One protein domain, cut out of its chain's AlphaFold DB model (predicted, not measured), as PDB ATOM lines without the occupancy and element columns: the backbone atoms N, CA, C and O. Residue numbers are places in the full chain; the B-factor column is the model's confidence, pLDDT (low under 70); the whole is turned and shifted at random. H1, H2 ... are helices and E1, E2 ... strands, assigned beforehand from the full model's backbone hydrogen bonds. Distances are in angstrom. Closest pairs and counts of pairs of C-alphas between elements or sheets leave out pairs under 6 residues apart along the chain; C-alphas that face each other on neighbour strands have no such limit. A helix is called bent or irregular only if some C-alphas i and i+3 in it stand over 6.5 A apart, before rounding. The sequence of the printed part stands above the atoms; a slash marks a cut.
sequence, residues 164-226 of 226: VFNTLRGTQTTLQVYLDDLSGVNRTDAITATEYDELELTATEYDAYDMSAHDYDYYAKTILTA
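AT A GLANCE: This is residues 164 to 226 of the 226 residues of an uncharacterized protein of Methanobrevibacter sp (UniProt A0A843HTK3). A small hairpin of two strands, E1 and E2, sits at one end of an elongated model, and H1 runs from it toward the other end, where H2, H3 and H4 follow each other round a loose ring with few contacts between them. H4 comes back at the end of this ring to lie near the last residue of H1, and the link of residues 187 to 192 leads from H1 to H2. The printed part has 63 residues, with four named helices and two named strands in the order E1, E2, H1, H2, H3, H4; the one sheet has the order E1 - E2 and is antiparallel, and the class is mostly helix. The whole is only just loose, close to extended, with a radius of gyration of the C-alphas of 15.6 A, and the C-alphas span 47 by 20 by 17 A along their three main axes.

HOW THE PARTS SIT: The sheet is the hairpin of E1, residues 164 to 166, and E2, residues 171 to 174. These antiparallel neighbours have an angle of 127 degrees between their N-to-C directions, and C-alphas 165 and 172 face each other at 4.4 A. Across the pair, N 164 and O 173 are 2.8 A apart and N 166 and O 171 are 3.0 A apart, both within hydrogen-bond range. H1, residues 175 to 186, follows E2 with 0 residues between them. The closest C-alphas of E1 and H1 are those of Asn 166 and Tyr 178, 5.6 A apart. At its other end H1 is close to but not clearly touching H4, residues 213 to 224, where the C-alphas of Asn 186 and Tyr 218 are the closest, 7.3 A apart. H1 and H4 run the same way at a steep tilt of 38 degrees. H4 is irregular, with C-alphas 218 and 221 at 8.4 A, and its line is a rough one. H3, residues 203 to 207, is close to but not clearly touching H4, with the C-alphas of Tyr 206 and Leu 224 the closest at 7.9 A. H2, residues 193 to 197, is only just apart from H4, with the closest C-alphas 8.1 A apart. H2 is also apart from H1 and from H3, and both strands are apart from H2, H3 and H4. Every O i to N i+4 pair is within hydrogen-bond range in H1, H2 and H3, while in H4 6 of 8 are.

IN THESE COORDINATES: E1 begins at C-alpha 164, (148.798, 253.817, 392.536), and E2 ends at C-alpha 174, (152.201, 258.290, 394.248); E2, with four residues, is 10.2 A from first to last C-alpha and E1, with three, is 6.0 A. H1 measures 16.6 A and ends at C-alpha 186, (153.510, 260.617, 375.761). H2 and H3, five residues each, measure 6.1 A and 6.0 A. H4 measures 13.1 A and ends at C-alpha 224, (161.455, 269.227, 361.818).

THE WHOLE: The outline is a rod, and the two C-alphas farthest apart are those of Gln 172 and Thr 204, at 47.6 A. The C-alphas of Val 164 and Ala 226, the first and last printed, are 38.6 A apart. The printed part has no cut and ends at residue 226, the chain's last. The links E1 to E2, E2 to H1, H2 to H3 and H3 to H4 are tight, and H1 to H2, with 6 residues between them, is short; no link is long. The mean pLDDT of the printed part is 85.5, and residues 186, 188 and 226 are under 70.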
ATOM      1  N   VAL A 164     149.251 254.537 393.727       88.00
ATOM      2  CA  VAL A 164     148.798 253.817 392.536       88.00
ATOM      3  C   VAL A 164     149.873 252.843 392.069       88.00
ATOM      4  O   VAL A 164     151.062 253.016 392.340       88.00
ATOM      5  N   PHE A 165     149.466 251.787 391.368       91.06
ATOM      6  CA  PHE A 165     150.420 250.912 390.700       91.06
ATOM      7  C   PHE A 165     150.858 251.557 389.382       91.06
ATOM      8  O   PHE A 165     150.050 251.712 388.468       91.06
ATOM      9  N   ASN A 166     152.129 251.936 389.295       90.81
ATOM     10  CA  ASN A 166     152.696 252.556 388.111       90.81
ATOM     11  C   ASN A 166     153.088 251.468 387.108       90.81
ATOM     12  O   ASN A 166     154.073 250.751 387.297       90.81
ATOM     13  N   THR A 167     152.305 251.334 386.042       86.19
ATOM     14  CA  THR A 167     152.507 250.312 385.002       86.19
ATOM     15  C   THR A 167     153.774 250.535 384.177       86.19
ATOM     16  O   THR A 167     154.295 249.570 383.624       86.19
ATOM     17  N   LEU A 168     154.298 251.765 384.132       85.56
ATOM     18  CA  LEU A 168     155.531 252.112 383.419       85.56
ATOM     19  C   LEU A 168     156.778 251.679 384.198       85.56
ATOM     20  O   LEU A 168     157.758 251.234 383.606       85.56
ATOM     21  N   ARG A 169     156.736 251.780 385.532       85.94
ATOM     22  CA  ARG A 169     157.852 251.402 386.420       85.94
ATOM     23  C   ARG A 169     157.733 249.992 387.006       85.94
ATOM     24  O   ARG A 169     158.716 249.462 387.513       85.94
ATOM     25  N   GLY A 170     156.545 249.387 386.967       88.38
ATOM     26  CA  GLY A 170     156.271 248.068 387.549       88.38
ATOM     27  C   GLY A 170     156.238 248.048 389.084       88.38
ATOM     28  O   GLY A 170     156.310 246.975 389.684       88.38
ATOM     29  N   THR A 171     156.133 249.211 389.732       91.31
ATOM     30  CA  THR A 171     156.129 249.370 391.198       91.31
ATOM     31  C   THR A 171     155.026 250.329 391.646       91.31
ATOM     32  O   THR A 171     154.506 251.112 390.855       91.31
ATOM     33  N   GLN A 172     154.662 250.310 392.931       91.62
ATOM     34  CA  GLN A 172     153.745 251.311 393.488       91.62
ATOM     35  C   GLN A 172     154.433 252.680 393.607       91.62
ATOM     36  O   GLN A 172     155.568 252.761 394.075       91.62
ATOM     37  N   THR A 173     153.747 253.749 393.200       89.94
ATOM     38  CA  THR A 173     154.196 255.146 393.336       89.94
ATOM     39  C   THR A 173     153.027 256.033 393.763       89.94
ATOM     40  O   THR A 173     151.881 255.591 393.794       89.94
ATOM     41  N   THR A 174     153.280 257.300 394.083       89.31
ATOM     42  CA  THR A 174     152.201 258.290 394.248       89.31
ATOM     43  C   THR A 174     151.516 258.569 392.906       89.31
ATOM     44  O   THR A 174     152.167 258.463 391.860       89.31
ATOM     45  N   LEU A 175     150.249 258.985 392.938       84.69
ATOM     46  CA  LEU A 175     149.462 259.362 391.761       84.69
ATOM     47  C   LEU A 175     150.159 260.453 390.941       84.69
ATOM     48  O   LEU A 175     150.261 260.293 389.730       84.69
ATOM     49  N   GLN A 176     150.715 261.483 391.590       85.88
ATOM     50  CA  GLN A 176     151.483 262.534 390.910       85.88
ATOM     51  C   GLN A 176     152.649 261.958 390.092       85.88
ATOM     52  O   GLN A 176     152.692 262.142 388.885       85.88
ATOM     53  N   VAL A 177     153.535 261.173 390.719       86.44
ATOM     54  CA  VAL A 177     154.668 260.521 390.029       86.44
ATOM     55  C   VAL A 177     154.215 259.649 388.852       86.44
ATOM     56  O   VAL A 177     154.878 259.630 387.822       86.44
ATOM     57  N   TYR A 178     153.094 258.932 388.973       88.50
ATOM     58  CA  TYR A 178     152.577 258.137 387.855       88.50
ATOM     59  C   TYR A 178     152.064 259.009 386.699       88.50
ATOM     60  O   TYR A 178     152.327 258.688 385.541       88.50
ATOM     61  N   LEU A 179     151.367 260.111 386.995       84.44
ATOM     62  CA  LEU A 179     150.925 261.078 385.983       84.44
ATOM     63  C   LEU A 179     152.114 261.772 385.305       84.44
ATOM     64  O   LEU A 179     152.114 261.905 384.082       84.44
ATOM     65  N   ASP A 180     153.145 262.138 386.069       85.06
ATOM     66  CA  ASP A 180     154.384 262.716 385.540       85.06
ATOM     67  C   ASP A 180     155.084 261.725 384.597       85.06
ATOM     68  O   ASP A 180     155.439 262.081 383.473       85.06
ATOM     69  N   ASP A 181     155.202 260.454 384.996       86.00
ATOM     70  CA  ASP A 181     155.780 259.406 384.150       86.00
ATOM     71  C   ASP A 181     154.966 259.179 382.866       86.00
ATOM     72  O   ASP A 181     155.544 259.058 381.785       86.00
ATOM     73  N   LEU A 182     153.630 259.157 382.959       82.94
ATOM     74  CA  LEU A 182     152.745 259.061 381.792       82.94
ATOM     75  C   LEU A 182     152.929 260.249 380.843       82.94
ATOM     76  O   LEU A 182     152.979 260.058 379.628       82.94
ATOM     77  N   SER A 183     153.047 261.464 381.382       76.25
ATOM     78  CA  SER A 183     153.286 262.664 380.574       76.25
ATOM     79  C   SER A 183     154.624 262.591 379.833       76.25
ATOM     80  O   SER A 183     154.680 262.914 378.649       76.25
ATOM     81  N   GLY A 184     155.674 262.077 380.486       73.94
ATOM     82  CA  GLY A 184     156.994 261.899 379.885       73.94
ATOM     83  C   GLY A 184     157.006 260.876 378.751       73.94
ATOM     84  O   GLY A 184     157.649 261.113 377.735       73.94
ATOM     85  N   VAL A 185     156.262 259.772 378.885       71.56
ATOM     86  CA  VAL A 185     156.154 258.747 377.828       71.56
ATOM     87  C   VAL A 185     155.330 259.232 376.633       71.56
ATOM     88  O   VAL A 185     155.621 258.855 375.502       71.56
ATOM     89  N   ASN A 186     154.327 260.086 376.854       66.19
ATOM     90  CA  ASN A 186     153.510 260.617 375.761       66.19
ATOM     91  C   ASN A 186     154.266 261.619 374.870       66.19
ATOM     92  O   ASN A 186     153.855 261.808 373.724       66.19
ATOM     93  N   ARG A 187     155.385 262.204 375.328       71.19
ATOM     94  CA  ARG A 187     156.299 263.024 374.504       71.19
ATOM     95  C   ARG A 187     157.102 262.121 373.567       71.19
ATOM     96  O   ARG A 187     158.279 261.857 373.784       71.19
ATOM     97  N   THR A 188     156.411 261.595 372.563       68.31
ATOM     98  CA  THR A 188     156.877 260.464 371.752       68.31
ATOM     99  C   THR A 188     158.063 260.855 370.864       68.31
ATOM    100  O   THR A 188     158.976 260.051 370.728       68.31
ATOM    101  N   ASP A 189     158.097 262.098 370.359       78.44
ATOM    102  CA  ASP A 189     159.147 262.629 369.474       78.44
ATOM    103  C   ASP A 189     159.437 264.122 369.750       78.44
ATOM    104  O   ASP A 189     159.566 264.941 368.835       78.44
ATOM    105  N   ALA A 190     159.517 264.520 371.021       79.81
ATOM    106  CA  ALA A 190     159.936 265.878 371.369       79.81
ATOM    107  C   ALA A 190     161.417 266.097 370.996       79.81
ATOM    108  O   ALA A 190     162.259 265.239 371.266       79.81
ATOM    109  N   ILE A 191     161.741 267.245 370.395       85.38
ATOM    110  CA  ILE A 191     163.126 267.622 370.080       85.38
ATOM    111  C   ILE A 191     163.779 268.280 371.302       85.38
ATOM    112  O   ILE A 191     163.150 269.078 372.003       85.38
ATOM    113  N   THR A 192     165.035 267.950 371.601       85.31
ATOM    114  CA  THR A 192     165.800 268.678 372.627       85.31
ATOM    115  C   THR A 192     166.298 270.019 372.089       85.31
ATOM    116  O   THR A 192     166.439 270.194 370.883       85.31
ATOM    117  N   ALA A 193     166.613 270.971 372.974       85.88
ATOM    118  CA  ALA A 193     167.173 272.261 372.553       85.88
ATOM    119  C   ALA A 193     168.469 272.086 371.742       85.88
ATOM    120  O   ALA A 193     168.641 272.732 370.720       85.88
ATOM    121  N   THR A 194     169.335 271.152 372.152       88.88
ATOM    122  CA  THR A 194     170.555 270.812 371.406       88.88
ATOM    123  C   THR A 194     170.245 270.272 370.012       88.88
ATOM    124  O   THR A 194     170.823 270.748 369.046       88.88
ATOM    125  N   GLU A 195     169.318 269.315 369.892       88.25
ATOM    126  CA  GLU A 195     168.936 268.758 368.587       88.25
ATOM    127  C   GLU A 195     168.266 269.800 367.686       88.25
ATOM    128  O   GLU A 195     168.429 269.740 366.477       88.25
ATOM    129  N   TYR A 196     167.526 270.752 368.258       90.38
ATOM    130  CA  TYR A 196     166.921 271.850 367.508       90.38
ATOM    131  C   TYR A 196     167.975 272.842 367.002       90.38
ATOM    132  O   TYR A 196     167.942 273.222 365.833       90.38
ATOM    133  N   ASP A 197     168.936 273.221 367.850       90.25
ATOM    134  CA  ASP A 197     170.045 274.107 367.472       90.25
ATOM    135  C   ASP A 197     170.886 273.503 366.330       90.25
ATOM    136  O   ASP A 197     171.336 274.227 365.442       90.25
ATOM    137  N   GLU A 198     171.053 272.176 366.308       92.12
ATOM    138  CA  GLU A 198     171.758 271.434 365.251       92.12
ATOM    139  C   GLU A 198     171.039 271.442 363.889       92.12
ATOM    140  O   GLU A 198     171.678 271.169 362.872       92.12
ATOM    141  N   LEU A 199     169.740 271.769 363.840       90.25
ATOM    142  CA  LEU A 199     169.008 271.907 362.575       90.25
ATOM    143  C   LEU A 199     169.314 273.224 361.851       90.25
ATOM    144  O   LEU A 199     168.993 273.339 360.670       90.25
ATOM    145  N   GLU A 200     169.904 274.209 362.544       92.06
ATOM    146  CA  GLU A 200     170.274 275.531 362.009       92.06
ATOM    147  C   GLU A 200     169.147 276.237 361.216       92.06
ATOM    148  O   GLU A 200     169.410 277.036 360.315       92.06
ATOM    149  N   LEU A 201     167.879 275.966 361.559       89.25
ATOM    150  CA  LEU A 201     166.714 276.491 360.840       89.25
ATOM    151  C   LEU A 201     166.633 278.018 360.954       89.25
ATOM    152  O   LEU A 201     166.626 278.590 362.049       89.25
ATOM    153  N   THR A 202     166.486 278.697 359.821       92.25
ATOM    154  CA  THR A 202     166.098 280.109 359.811       92.25
ATOM    155  C   THR A 202     164.633 280.261 360.221       92.25
ATOM    156  O   THR A 202     163.821 279.352 360.058       92.25
ATOM    157  N   ALA A 203     164.252 281.448 360.701       88.38
ATOM    158  CA  ALA A 203     162.860 281.726 361.068       88.38
ATOM    159  C   ALA A 203     161.878 281.442 359.914       88.38
ATOM    160  O   ALA A 203     160.799 280.912 360.135       88.38
ATOM    161  N   THR A 204     162.275 281.730 358.670       91.38
ATOM    162  CA  THR A 204     161.453 281.449 357.484       91.38
ATOM    163  C   THR A 204     161.309 279.952 357.204       91.38
ATOM    164  O   THR A 204     160.248 279.531 356.755       91.38
ATOM    165  N   GLU A 205     162.348 279.153 357.454       90.75
ATOM    166  CA  GLU A 205     162.291 277.693 357.298       90.75
ATOM    167  C   GLU A 205     161.443 277.054 358.393       90.75
ATOM    168  O   GLU A 205     160.618 276.201 358.088       90.75
ATOM    169  N   TYR A 206     161.577 277.514 359.639       90.19
ATOM    170  CA  TYR A 206     160.747 277.047 360.746       90.19
ATOM    171  C   TYR A 206     159.259 277.381 360.537       90.19
ATOM    172  O   TYR A 206     158.406 276.502 360.651       90.19
ATOM    173  N   ASP A 207     158.942 278.623 360.152       91.19
ATOM    174  CA  ASP A 207     157.561 279.060 359.899       91.19
ATOM    175  C   ASP A 207     156.892 278.267 358.758       91.19
ATOM    176  O   ASP A 207     155.671 278.107 358.744       91.19
ATOM    177  N   ALA A 208     157.671 277.735 357.809       90.44
ATOM    178  CA  ALA A 208     157.150 276.935 356.702       90.44
ATOM    179  C   ALA A 208     156.605 275.557 357.132       90.44
ATOM    180  O   ALA A 208     155.822 274.972 356.380       90.44
ATOM    181  N   TYR A 209     156.975 275.053 358.318       89.56
ATOM    182  CA  TYR A 209     156.429 273.807 358.873       89.56
ATOM    183  C   TYR A 209     155.016 273.971 359.467       89.56
ATOM    184  O   TYR A 209     154.376 272.960 359.747       89.56
ATOM    185  N   ASP A 210     154.527 275.209 359.648       90.25
ATOM    186  CA  ASP A 210     153.174 275.541 360.146       90.25
ATOM    187  C   ASP A 210     152.758 274.739 361.399       90.25
ATOM    188  O   ASP A 210     151.657 274.198 361.507       90.25
ATOM    189  N   MET A 211     153.684 274.607 362.349       88.94
ATOM    190  CA  MET A 211     153.494 273.765 363.528       88.94
ATOM    191  C   MET A 211     152.718 274.475 364.634       88.94
ATOM    192  O   MET A 211     153.033 275.605 365.019       88.94
ATOM    193  N   SER A 212     151.764 273.768 365.246       89.00
ATOM    194  CA  SER A 212     151.177 274.217 366.507       89.00
ATOM    195  C   SER A 212     152.128 273.963 367.685       89.00
ATOM    196  O   SER A 212     153.028 273.126 367.627       89.00
ATOM    197  N   ALA A 213     151.889 274.638 368.813       83.75
ATOM    198  CA  ALA A 213     152.630 274.369 370.049       83.75
ATOM    199  C   ALA A 213     152.507 272.900 370.504       83.75
ATOM    200  O   ALA A 213     153.464 272.335 371.024       83.75
ATOM    201  N   HIS A 214     151.356 272.262 370.260       83.12
ATOM    202  CA  HIS A 214     151.167 270.837 370.535       83.12
ATOM    203  C   HIS A 214     152.049 269.969 369.628       83.12
ATOM    204  O   HIS A 214     152.678 269.023 370.095       83.12
ATOM    205  N   ASP A 215     152.136 270.305 368.342       85.75
ATOM    206  CA  ASP A 215     152.994 269.580 367.402       85.75
ATOM    207  C   ASP A 215     154.466 269.706 367.789       85.75
ATOM    208  O   ASP A 215     155.209 268.728 367.722       85.75
ATOM    209  N   TYR A 216     154.871 270.876 368.285       86.50
ATOM    210  CA  TYR A 216     156.224 271.085 368.785       86.50
ATOM    211  C   TYR A 216     156.517 270.257 370.049       86.50
ATOM    212  O   TYR A 216     157.502 269.521 370.109       86.50
ATOM    213  N   ASP A 217     155.643 270.303 371.054       81.81
ATOM    214  CA  ASP A 217     155.893 269.650 372.347       81.81
ATOM    215  C   ASP A 217     155.915 268.112 372.297       81.81
ATOM    216  O   ASP A 217     156.544 267.486 373.163       81.81
ATOM    217  N   TYR A 218     155.235 267.515 371.311       82.94
ATOM    218  CA  TYR A 218     155.037 266.065 371.207       82.94
ATOM    219  C   TYR A 218     155.712 265.425 369.991       82.94
ATOM    220  O   TYR A 218     156.108 264.259 370.083       82.94
ATOM    221  N   TYR A 219     155.851 266.164 368.885       84.62
ATOM    222  CA  TYR A 219     156.261 265.626 367.584       84.62
ATOM    223  C   TYR A 219     157.346 266.449 366.872       84.62
ATOM    224  O   TYR A 219     157.646 266.159 365.711       84.62
ATOM    225  N   ALA A 220     157.954 267.451 367.526       87.44
ATOM    226  CA  ALA A 220     158.913 268.352 366.878       87.44
ATOM    227  C   ALA A 220     160.043 267.631 366.154       87.44
ATOM    228  O   ALA A 220     160.402 268.022 365.049       87.44
ATOM    229  N   LYS A 221     160.583 266.558 366.731       86.25
ATOM    230  CA  LYS A 221     161.665 265.813 366.098       86.25
ATOM    231  C   LYS A 221     161.200 265.189 364.786       86.25
ATOM    232  O   LYS A 221     161.894 265.314 363.789       86.25
ATOM    233  N   THR A 222     160.011 264.596 364.758       86.81
ATOM    234  CA  THR A 222     159.447 263.974 363.551       86.81
ATOM    235  C   THR A 222     159.100 264.997 362.475       86.81
ATOM    236  O   THR A 222     159.279 264.712 361.297       86.81
ATOM    237  N   ILE A 223     158.627 266.183 362.854       88.31
ATOM    238  CA  ILE A 223     158.189 267.197 361.885       88.31
ATOM    239  C   ILE A 223     159.374 267.992 361.335       88.31
ATOM    240  O   ILE A 223     159.446 268.216 360.133       88.31
ATOM    241  N   LEU A 224     160.324 268.374 362.192       86.44
ATOM    242  CA  LEU A 224     161.455 269.227 361.818       86.44
ATOM    243  C   LEU A 224     162.624 268.461 361.180       86.44
ATOM    244  O   LEU A 224     163.520 269.084 360.619       86.44
ATOM    245  N   THR A 225     162.643 267.126 361.274       78.31
ATOM    246  CA  THR A 225     163.676 266.281 360.634       78.31
ATOM    247  C   THR A 225     163.166 265.480 359.433       78.31
ATOM    248  O   THR A 225     163.935 264.711 358.851       78.31
ATOM    249  N   ALA A 226     161.889 265.648 359.068       65.19
ATOM    250  CA  ALA A 226     161.291 265.100 357.848       65.19
ATOM    251  C   ALA A 226     161.678 265.918 356.607       65.19
ATOM    252  O   ALA A 226     161.898 265.276 355.552       65.19
TER     253      ALA A 226